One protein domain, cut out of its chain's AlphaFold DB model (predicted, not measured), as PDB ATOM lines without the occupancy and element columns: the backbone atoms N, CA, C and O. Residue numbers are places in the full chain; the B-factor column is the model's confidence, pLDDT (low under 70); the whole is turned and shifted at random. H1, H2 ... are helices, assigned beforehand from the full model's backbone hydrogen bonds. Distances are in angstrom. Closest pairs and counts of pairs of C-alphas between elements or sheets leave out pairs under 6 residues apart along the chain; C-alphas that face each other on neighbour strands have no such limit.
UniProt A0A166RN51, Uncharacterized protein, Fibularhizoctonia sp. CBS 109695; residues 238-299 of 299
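This is residues 238 to 299 of the 299 residues of an uncharacterized protein of Fibularhizoctonia sp. CBS 109695 (UniProt A0A166RN51). A long helix, H1, runs side by side with a second, H2, and the chain folds back between them through a short loop, with a narrow gap left between the two helices. The loop end, residues 264 to 271, sticks out free. The printed part has 62 residues with two named helices, H1 then H2, and no named strand; the class is all helix. It is a loose rod, with a radius of gyration of the C-alphas of 15.3 A, spanning 48 by 18 by 7 A.

H1, residues 238 to 265, is 41.1 A long and begins with C-alpha 238 at (-29.819, 33.386, -18.579). H2, residues 272 to 296, is 37.6 A long and ends with C-alpha 296 at (-23.398, 26.742, -7.495).

H1 and H2 are near each other, their closest C-alphas 8.2 A apart. Every O i to N i+4 pair is within hydrogen-bond range in H1, and 17 of 21 in H2.

The C-alphas farthest apart, of Ser 268 and Ala 299, are 49.0 A apart. The printed part has no cut. The link from H1 to H2 is short, 6 residues. Confidence is low, under 70, at residues 266 to 279, 282 to 283 and 297 to 298.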
ATOM      1  N   GLN A 238     -30.455  32.401 -17.701       80.44
ATOM      2  CA  GLN A 238     -29.819  33.386 -18.579       80.44
ATOM      3  C   GLN A 238     -30.102  34.822 -18.127       80.44
ATOM      4  O   GLN A 238     -29.211  35.667 -18.171       80.44
ATOM      5  N   ARG A 239     -31.324  35.094 -17.651       82.25
ATOM      6  CA  ARG A 239     -31.690  36.422 -17.160       82.25
ATOM      7  C   ARG A 239     -31.074  36.701 -15.800       82.25
ATOM      8  O   ARG A 239     -30.541  37.781 -15.615       82.25
ATOM      9  N   LEU A 240     -31.090  35.732 -14.887       83.69
ATOM     10  CA  LEU A 240     -30.442  35.860 -13.583       83.69
ATOM     11  C   LEU A 240     -28.966  36.240 -13.749       83.69
ATOM     12  O   LEU A 240     -28.500  37.169 -13.102       83.69
ATOM     13  N   LEU A 241     -28.265  35.581 -14.674       84.50
ATOM     14  CA  LEU A 241     -26.867  35.874 -14.971       84.50
ATOM     15  C   LEU A 241     -26.669  37.275 -15.569       84.50
ATOM     16  O   LEU A 241     -25.759  37.982 -15.147       84.50
ATOM     17  N   ALA A 242     -27.529  37.699 -16.500       85.38
ATOM     18  CA  ALA A 242     -27.476  39.047 -17.070       85.38
ATOM     19  C   ALA A 242     -27.723  40.140 -16.012       85.38
ATOM     20  O   ALA A 242     -26.998  41.130 -15.968       85.38
ATOM     21  N   GLU A 243     -28.699  39.940 -15.125       86.94
ATOM     22  CA  GLU A 243     -29.000  40.881 -14.039       86.94
ATOM     23  C   GLU A 243     -27.859  40.930 -13.016       86.94
ATOM     24  O   GLU A 243     -27.434  42.011 -12.622       86.94
ATOM     25  N   LEU A 244     -27.293  39.783 -12.623       86.44
ATOM     26  CA  LEU A 244     -26.128  39.741 -11.730       86.44
ATOM     27  C   LEU A 244     -24.916  40.468 -12.329       86.44
ATOM     28  O   LEU A 244     -24.202  41.162 -11.607       86.44
ATOM     29  N   GLN A 245     -24.696  40.354 -13.642       88.25
ATOM     30  CA  GLN A 245     -23.651  41.105 -14.344       88.25
ATOM     31  C   GLN A 245     -23.910  42.616 -14.319       88.25
ATOM     32  O   GLN A 245     -22.987  43.387 -14.054       88.25
ATOM     33  N   GLU A 246     -25.153  43.044 -14.557       87.56
ATOM     34  CA  GLU A 246     -25.544  44.455 -14.475       87.56
ATOM     35  C   GLU A 246     -25.324  45.007 -13.058       87.56
ATOM     36  O   GLU A 246     -24.711  46.063 -12.888       87.56
ATOM     37  N   PHE A 247     -25.723  44.254 -12.028       84.00
ATOM     38  CA  PHE A 247     -25.467  44.606 -10.632       84.00
ATOM     39  C   PHE A 247     -23.974  44.724 -10.333       84.00
ATOM     40  O   PHE A 247     -23.545  45.746  -9.798       84.00
ATOM     41  N   ALA A 248     -23.172  43.725 -10.704       83.81
ATOM     42  CA  ALA A 248     -21.727  43.751 -10.491       83.81
ATOM     43  C   ALA A 248     -21.080  44.989 -11.137       83.81
ATOM     44  O   ALA A 248     -20.233  45.641 -10.523       83.81
ATOM     45  N   HIS A 249     -21.531  45.369 -12.338       84.81
ATOM     46  CA  HIS A 249     -21.070  46.580 -13.011       84.81
ATOM     47  C   HIS A 249     -21.454  47.856 -12.242       84.81
ATOM     48  O   HIS A 249     -20.600  48.713 -12.017       84.81
ATOM     49  N   ILE A 250     -22.704  47.980 -11.779       83.12
ATOM     50  CA  ILE A 250     -23.160  49.134 -10.982       83.12
ATOM     51  C   ILE A 250     -22.353  49.264  -9.683       83.12
ATOM     52  O   ILE A 250     -21.930  50.368  -9.330       83.12
ATOM     53  N   PHE A 251     -22.111  48.152  -8.983       82.50
ATOM     54  CA  PHE A 251     -21.292  48.138  -7.770       82.50
ATOM     55  C   PHE A 251     -19.857  48.585  -8.054       82.50
ATOM     56  O   PHE A 251     -19.356  49.472  -7.362       82.50
ATOM     57  N   CYS A 252     -19.240  48.062  -9.116       84.12
ATOM     58  CA  CYS A 252     -17.888  48.440  -9.521       84.12
ATOM     59  C   CYS A 252     -17.778  49.940  -9.844       84.12
ATOM     60  O   CYS A 252     -16.868  50.615  -9.363       84.12
ATOM     61  N   VAL A 253     -18.733  50.502 -10.593       85.62
ATOM     62  CA  VAL A 253     -18.741  51.937 -10.936       85.62
ATOM     63  C   VAL A 253     -18.932  52.810  -9.695       85.62
ATOM     64  O   VAL A 253     -18.217  53.798  -9.516       85.62
ATOM     65  N   ARG A 254     -19.875  52.454  -8.813       85.62
ATOM     66  CA  ARG A 254     -20.114  53.197  -7.565       85.62
ATOM     67  C   ARG A 254     -18.871  53.202  -6.683       85.62
ATOM     68  O   ARG A 254     -18.539  54.223  -6.087       85.62
ATOM     69  N   GLU A 255     -18.188  52.075  -6.611       80.94
ATOM     70  CA  GLU A 255     -16.962  51.931  -5.845       80.94
ATOM     71  C   GLU A 255     -15.812  52.758  -6.421       80.94
ATOM     72  O   GLU A 255     -15.174  53.510  -5.684       80.94
ATOM     73  N   GLN A 256     -15.596  52.711  -7.737       85.56
ATOM     74  CA  GLN A 256     -14.610  53.565  -8.405       85.56
ATOM     75  C   GLN A 256     -14.884  55.051  -8.153       85.56
ATOM     76  O   GLN A 256     -13.953  55.813  -7.892       85.56
ATOM     77  N   ALA A 257     -16.154  55.467  -8.159       85.00
ATOM     78  CA  ALA A 257     -16.540  56.839  -7.842       85.00
ATOM     79  C   ALA A 257     -16.227  57.219  -6.382       85.00
ATOM     80  O   ALA A 257     -15.746  58.324  -6.130       85.00
ATOM     81  N   ILE A 258     -16.450  56.311  -5.426       82.19
ATOM     82  CA  ILE A 258     -16.109  56.519  -4.010       82.19
ATOM     83  C   ILE A 258     -14.591  56.653  -3.840       82.19
ATOM     84  O   ILE A 258     -14.129  57.611  -3.220       82.19
ATOM     85  N   LEU A 259     -13.811  55.736  -4.416       82.38
ATOM     86  CA  LEU A 259     -12.347  55.778  -4.353       82.38
ATOM     87  C   LEU A 259     -11.797  57.063  -4.980       82.38
ATOM     88  O   LEU A 259     -10.934  57.713  -4.391       82.38
ATOM     89  N   PHE A 260     -12.343  57.476  -6.125       84.44
ATOM     90  CA  PHE A 260     -11.979  58.735  -6.769       84.44
ATOM     91  C   PHE A 260     -12.305  59.946  -5.886       84.44
ATOM     92  O   PHE A 260     -11.459  60.823  -5.711       84.44
ATOM     93  N   PHE A 261     -13.496  59.991  -5.280       84.00
ATOM     94  CA  PHE A 261     -13.876  61.059  -4.352       84.00
ATOM     95  C   PHE A 261     -12.902  61.147  -3.169       84.00
ATOM     96  O   PHE A 261     -12.393  62.226  -2.857       84.00
ATOM     97  N   PHE A 262     -12.562  60.015  -2.551       80.62
ATOM     98  CA  PHE A 262     -11.577  59.992  -1.471       80.62
ATOM     99  C   PHE A 262     -10.191  60.430  -1.937       80.62
ATOM    100  O   PHE A 262      -9.532  61.183  -1.224       80.62
ATOM    101  N   GLN A 263      -9.756  60.039  -3.135       82.81
ATOM    102  CA  GLN A 263      -8.476  60.471  -3.692       82.81
ATOM    103  C   GLN A 263      -8.406  61.995  -3.878       82.81
ATOM    104  O   GLN A 263      -7.373  62.594  -3.588       82.81
ATOM    105  N   GLN A 264      -9.500  62.633  -4.304       83.75
ATOM    106  CA  GLN A 264      -9.560  64.091  -4.471       83.75
ATOM    107  C   GLN A 264      -9.560  64.844  -3.131       83.75
ATOM    108  O   GLN A 264      -9.028  65.949  -3.039       83.75
ATOM    109  N   HIS A 265     -10.133  64.252  -2.079       72.38
ATOM    110  CA  HIS A 265     -10.310  64.912  -0.782       72.38
ATOM    111  C   HIS A 265      -9.282  64.516   0.294       72.38
ATOM    112  O   HIS A 265      -9.213  65.158   1.341       72.38
ATOM    113  N   THR A 266      -8.430  63.518   0.048       64.69
ATOM    114  CA  THR A 266      -7.324  63.128   0.944       64.69
ATOM    115  C   THR A 266      -6.020  63.848   0.584       64.69
ATOM    116  O   THR A 266      -4.993  63.245   0.277       64.69
ATOM    117  N   THR A 267      -6.034  65.179   0.665       59.66
ATOM    118  CA  THR A 267      -4.815  66.012   0.607       59.66
ATOM    119  C   THR A 267      -4.078  66.100   1.952       59.66
ATOM    120  O   THR A 267      -3.007  66.692   2.021       59.66
ATOM    121  N   SER A 268      -4.598  65.479   3.019       60.31
ATOM    122  CA  SER A 268      -3.900  65.336   4.304       60.31
ATOM    123  C   SER A 268      -3.238  63.957   4.396       60.31
ATOM    124  O   SER A 268      -3.917  62.930   4.438       60.31
ATOM    125  N   ASP A 269      -1.906  63.929   4.422       60.78
ATOM    126  CA  ASP A 269      -1.082  62.716   4.303       60.78
ATOM    127  C   ASP A 269      -1.220  61.692   5.443       60.78
ATOM    128  O   ASP A 269      -0.664  60.599   5.364       60.78
ATOM    129  N   ILE A 270      -1.991  61.985   6.490       61.22
ATOM    130  CA  ILE A 270      -1.980  61.182   7.719       61.22
ATOM    131  C   ILE A 270      -2.921  59.958   7.655       61.22
ATOM    132  O   ILE A 270      -2.756  59.039   8.449       61.22
ATOM    133  N   ASN A 271      -3.853  59.860   6.693       58.62
ATOM    134  CA  ASN A 271      -4.912  58.828   6.741       58.62
ATOM    135  C   ASN A 271      -5.017  57.872   5.533       58.62
ATOM    136  O   ASN A 271      -5.987  57.124   5.417       58.62
ATOM    137  N   LYS A 272      -4.022  57.847   4.637       59.62
ATOM    138  CA  LYS A 272      -4.068  57.036   3.399       59.62
ATOM    139  C   LYS A 272      -3.940  55.517   3.629       59.62
ATOM    140  O   LYS A 272      -4.494  54.740   2.859       59.62
ATOM    141  N   ASN A 273      -3.264  55.076   4.694       64.38
ATOM    142  CA  ASN A 273      -2.957  53.648   4.895       64.38
ATOM    143  C   ASN A 273      -4.070  52.842   5.588       64.38
ATOM    144  O   ASN A 273      -4.180  51.643   5.351       64.38
ATOM    145  N   ALA A 274      -4.900  53.465   6.430       63.62
ATOM    146  CA  ALA A 274      -5.940  52.744   7.170       63.62
ATOM    147  C   ALA A 274      -7.161  52.404   6.294       63.62
ATOM    148  O   ALA A 274      -7.742  51.331   6.433       63.62
ATOM    149  N   PHE A 275      -7.521  53.291   5.362       62.16
ATOM    150  CA  PHE A 275      -8.709  53.127   4.519       62.16
ATOM    151  C   PHE A 275      -8.511  52.096   3.392       62.16
ATOM    152  O   PHE A 275      -9.418  51.321   3.091       62.16
ATOM    153  N   ASN A 276      -7.304  52.025   2.819       65.94
ATOM    154  CA  ASN A 276      -7.003  51.077   1.743       65.94
ATOM    155  C   ASN A 276      -7.101  49.613   2.195       65.94
ATOM    156  O   ASN A 276      -7.523  48.765   1.414       65.94
ATOM    157  N   ASN A 277      -6.772  49.318   3.456       69.75
ATOM    158  CA  ASN A 277      -6.802  47.945   3.955       69.75
ATOM    159  C   ASN A 277      -8.233  47.464   4.247       69.75
ATOM    160  O   ASN A 277      -8.574  46.346   3.877       69.75
ATOM    161  N   SER A 278      -9.109  48.301   4.825       68.19
ATOM    162  CA  SER A 278     -10.474  47.854   5.156       68.19
ATOM    163  C   SER A 278     -11.402  47.773   3.940       68.19
ATOM    164  O   SER A 278     -12.316  46.951   3.924       68.19
ATOM    165  N   SER A 279     -11.192  48.616   2.921       65.69
ATOM    166  CA  SER A 279     -11.982  48.567   1.683       65.69
ATOM    167  C   SER A 279     -11.716  47.278   0.902       65.69
ATOM    168  O   SER A 279     -12.646  46.677   0.370       65.69
ATOM    169  N   PHE A 280     -10.459  46.828   0.869       72.50
ATOM    170  CA  PHE A 280     -10.057  45.629   0.136       72.50
ATOM    171  C   PHE A 280     -10.637  44.342   0.744       72.50
ATOM    172  O   PHE A 280     -11.094  43.459   0.019       72.50
ATOM    173  N   ASP A 281     -10.689  44.251   2.076       74.00
ATOM    174  CA  ASP A 281     -11.252  43.081   2.760       74.00
ATOM    175  C   ASP A 281     -12.764  42.939   2.517       74.00
ATOM    176  O   ASP A 281     -13.260  41.831   2.297       74.00
ATOM    177  N   TYR A 282     -13.496  44.057   2.475       69.50
ATOM    178  CA  TYR A 282     -14.930  44.052   2.177       69.50
ATOM    179  C   TYR A 282     -15.219  43.672   0.715       69.50
ATOM    180  O   TYR A 282     -16.107  42.860   0.447       69.50
ATOM    181  N   GLN A 283     -14.423  44.187  -0.230       62.91
ATOM    182  CA  GLN A 283     -14.489  43.822  -1.654       62.91
ATOM    183  C   GLN A 283     -14.277  42.325  -1.868       62.91
ATOM    184  O   GLN A 283     -15.026  41.674  -2.599       62.91
ATOM    185  N   LYS A 284     -13.256  41.771  -1.209       79.12
ATOM    186  CA  LYS A 284     -12.930  40.352  -1.303       79.12
ATOM    187  C   LYS A 284     -14.063  39.484  -0.759       79.12
ATOM    188  O   LYS A 284     -14.391  38.484  -1.387       79.12
ATOM    189  N   ALA A 285     -14.690  39.880   0.349       74.19
ATOM    190  CA  ALA A 285     -15.810  39.142   0.929       74.19
ATOM    191  C   ALA A 285     -17.029  39.087  -0.011       74.19
ATOM    192  O   ALA A 285     -17.514  37.997  -0.304       74.19
ATOM    193  N   ILE A 286     -17.468  40.230  -0.555       71.50
ATOM    194  CA  ILE A 286     -18.612  40.277  -1.486       71.50
ATOM    195  C   ILE A 286     -18.302  39.527  -2.786       71.50
ATOM    196  O   ILE A 286     -19.155  38.812  -3.313       71.50
ATOM    197  N   SER A 287     -17.083  39.670  -3.313       74.50
ATOM    198  CA  SER A 287     -16.684  38.973  -4.537       74.50
ATOM    199  C   SER A 287     -16.643  37.456  -4.354       74.50
ATOM    200  O   SER A 287     -17.015  36.744  -5.283       74.50
ATOM    201  N   GLU A 288     -16.163  36.953  -3.215       80.94
ATOM    202  CA  GLU A 288     -16.135  35.513  -2.926       80.94
ATOM    203  C   GLU A 288     -17.553  34.960  -2.719       80.94
ATOM    204  O   GLU A 288     -17.866  33.891  -3.237       80.94
ATOM    205  N   GLU A 289     -18.444  35.708  -2.057       78.12
ATOM    206  CA  GLU A 289     -19.847  35.315  -1.864       78.12
ATOM    207  C   GLU A 289     -20.611  35.237  -3.198       78.12
ATOM    208  O   GLU A 289     -21.204  34.206  -3.517       78.12
ATOM    209  N   LEU A 290     -20.498  36.268  -4.046       74.19
ATOM    210  CA  LEU A 290     -21.100  36.266  -5.387       74.19
ATOM    211  C   LEU A 290     -20.513  35.176  -6.293       74.19
ATOM    212  O   LEU A 290     -21.220  34.618  -7.135       74.19
ATOM    213  N   LYS A 291     -19.221  34.866  -6.146       78.50
ATOM    214  CA  LYS A 291     -18.566  33.796  -6.905       78.50
ATOM    215  C   LYS A 291     -19.062  32.417  -6.471       78.50
ATOM    216  O   LYS A 291     -19.314  31.588  -7.340       78.50
ATOM    217  N   GLY A 292     -19.260  32.201  -5.170       78.94
ATOM    218  CA  GLY A 292     -19.859  30.979  -4.633       78.94
ATOM    219  C   GLY A 292     -21.260  30.730  -5.191       78.94
ATOM    220  O   GLY A 292     -21.517  29.650  -5.722       78.94
ATOM    221  N   GLU A 293     -22.128  31.748  -5.176       71.50
ATOM    222  CA  GLU A 293     -23.474  31.640  -5.764       71.50
ATOM    223  C   GLU A 293     -23.424  31.378  -7.281       71.50
ATOM    224  O   GLU A 293     -24.210  30.593  -7.814       71.50
ATOM    225  N   LEU A 294     -22.490  32.014  -7.998       71.00
ATOM    226  CA  LEU A 294     -22.340  31.825  -9.441       71.00
ATOM    227  C   LEU A 294     -21.859  30.413  -9.801       71.00
ATOM    228  O   LEU A 294     -22.289  29.868 -10.820       71.00
ATOM    229  N   ASP A 295     -20.959  29.837  -9.007       76.12
ATOM    230  CA  ASP A 295     -20.418  28.498  -9.239       76.12
ATOM    231  C   ASP A 295     -21.430  27.403  -8.856       76.12
ATOM    232  O   ASP A 295     -21.570  26.439  -9.611       76.12
ATOM    233  N   GLU A 296     -22.229  27.592  -7.797       76.38
ATOM    234  CA  GLU A 296     -23.398  26.742  -7.495       76.38
ATOM    235  C   GLU A 296     -24.386  26.726  -8.666       76.38
ATOM    236  O   GLU A 296     -24.903  25.679  -9.041       76.38
ATOM    237  N   TYR A 297     -24.599  27.878  -9.305       62.59
ATOM    238  CA  TYR A 297     -25.504  27.978 -10.445       62.59
ATOM    239  C   TYR A 297     -24.911  27.434 -11.749       62.59
ATOM    240  O   TYR A 297     -25.636  27.277 -12.735       62.59
ATOM    241  N   LYS A 298     -23.591  27.231 -11.828       67.50
ATOM    242  CA  LYS A 298     -22.917  26.620 -12.986       67.50
ATOM    243  C   LYS A 298     -22.981  25.097 -12.954       67.50
ATOM    244  O   LYS A 298     -23.087  24.524 -14.043       67.50
ATOM    245  N   ALA A 299     -22.902  24.517 -11.757       72.38
ATOM    246  CA  ALA A 299     -23.055  23.088 -11.492       72.38
ATOM    247  C   ALA A 299     -24.451  22.571 -11.887       72.38
ATOM    248  O   ALA A 299     -24.524  21.375 -12.244       72.38
TER     249      ALA A 299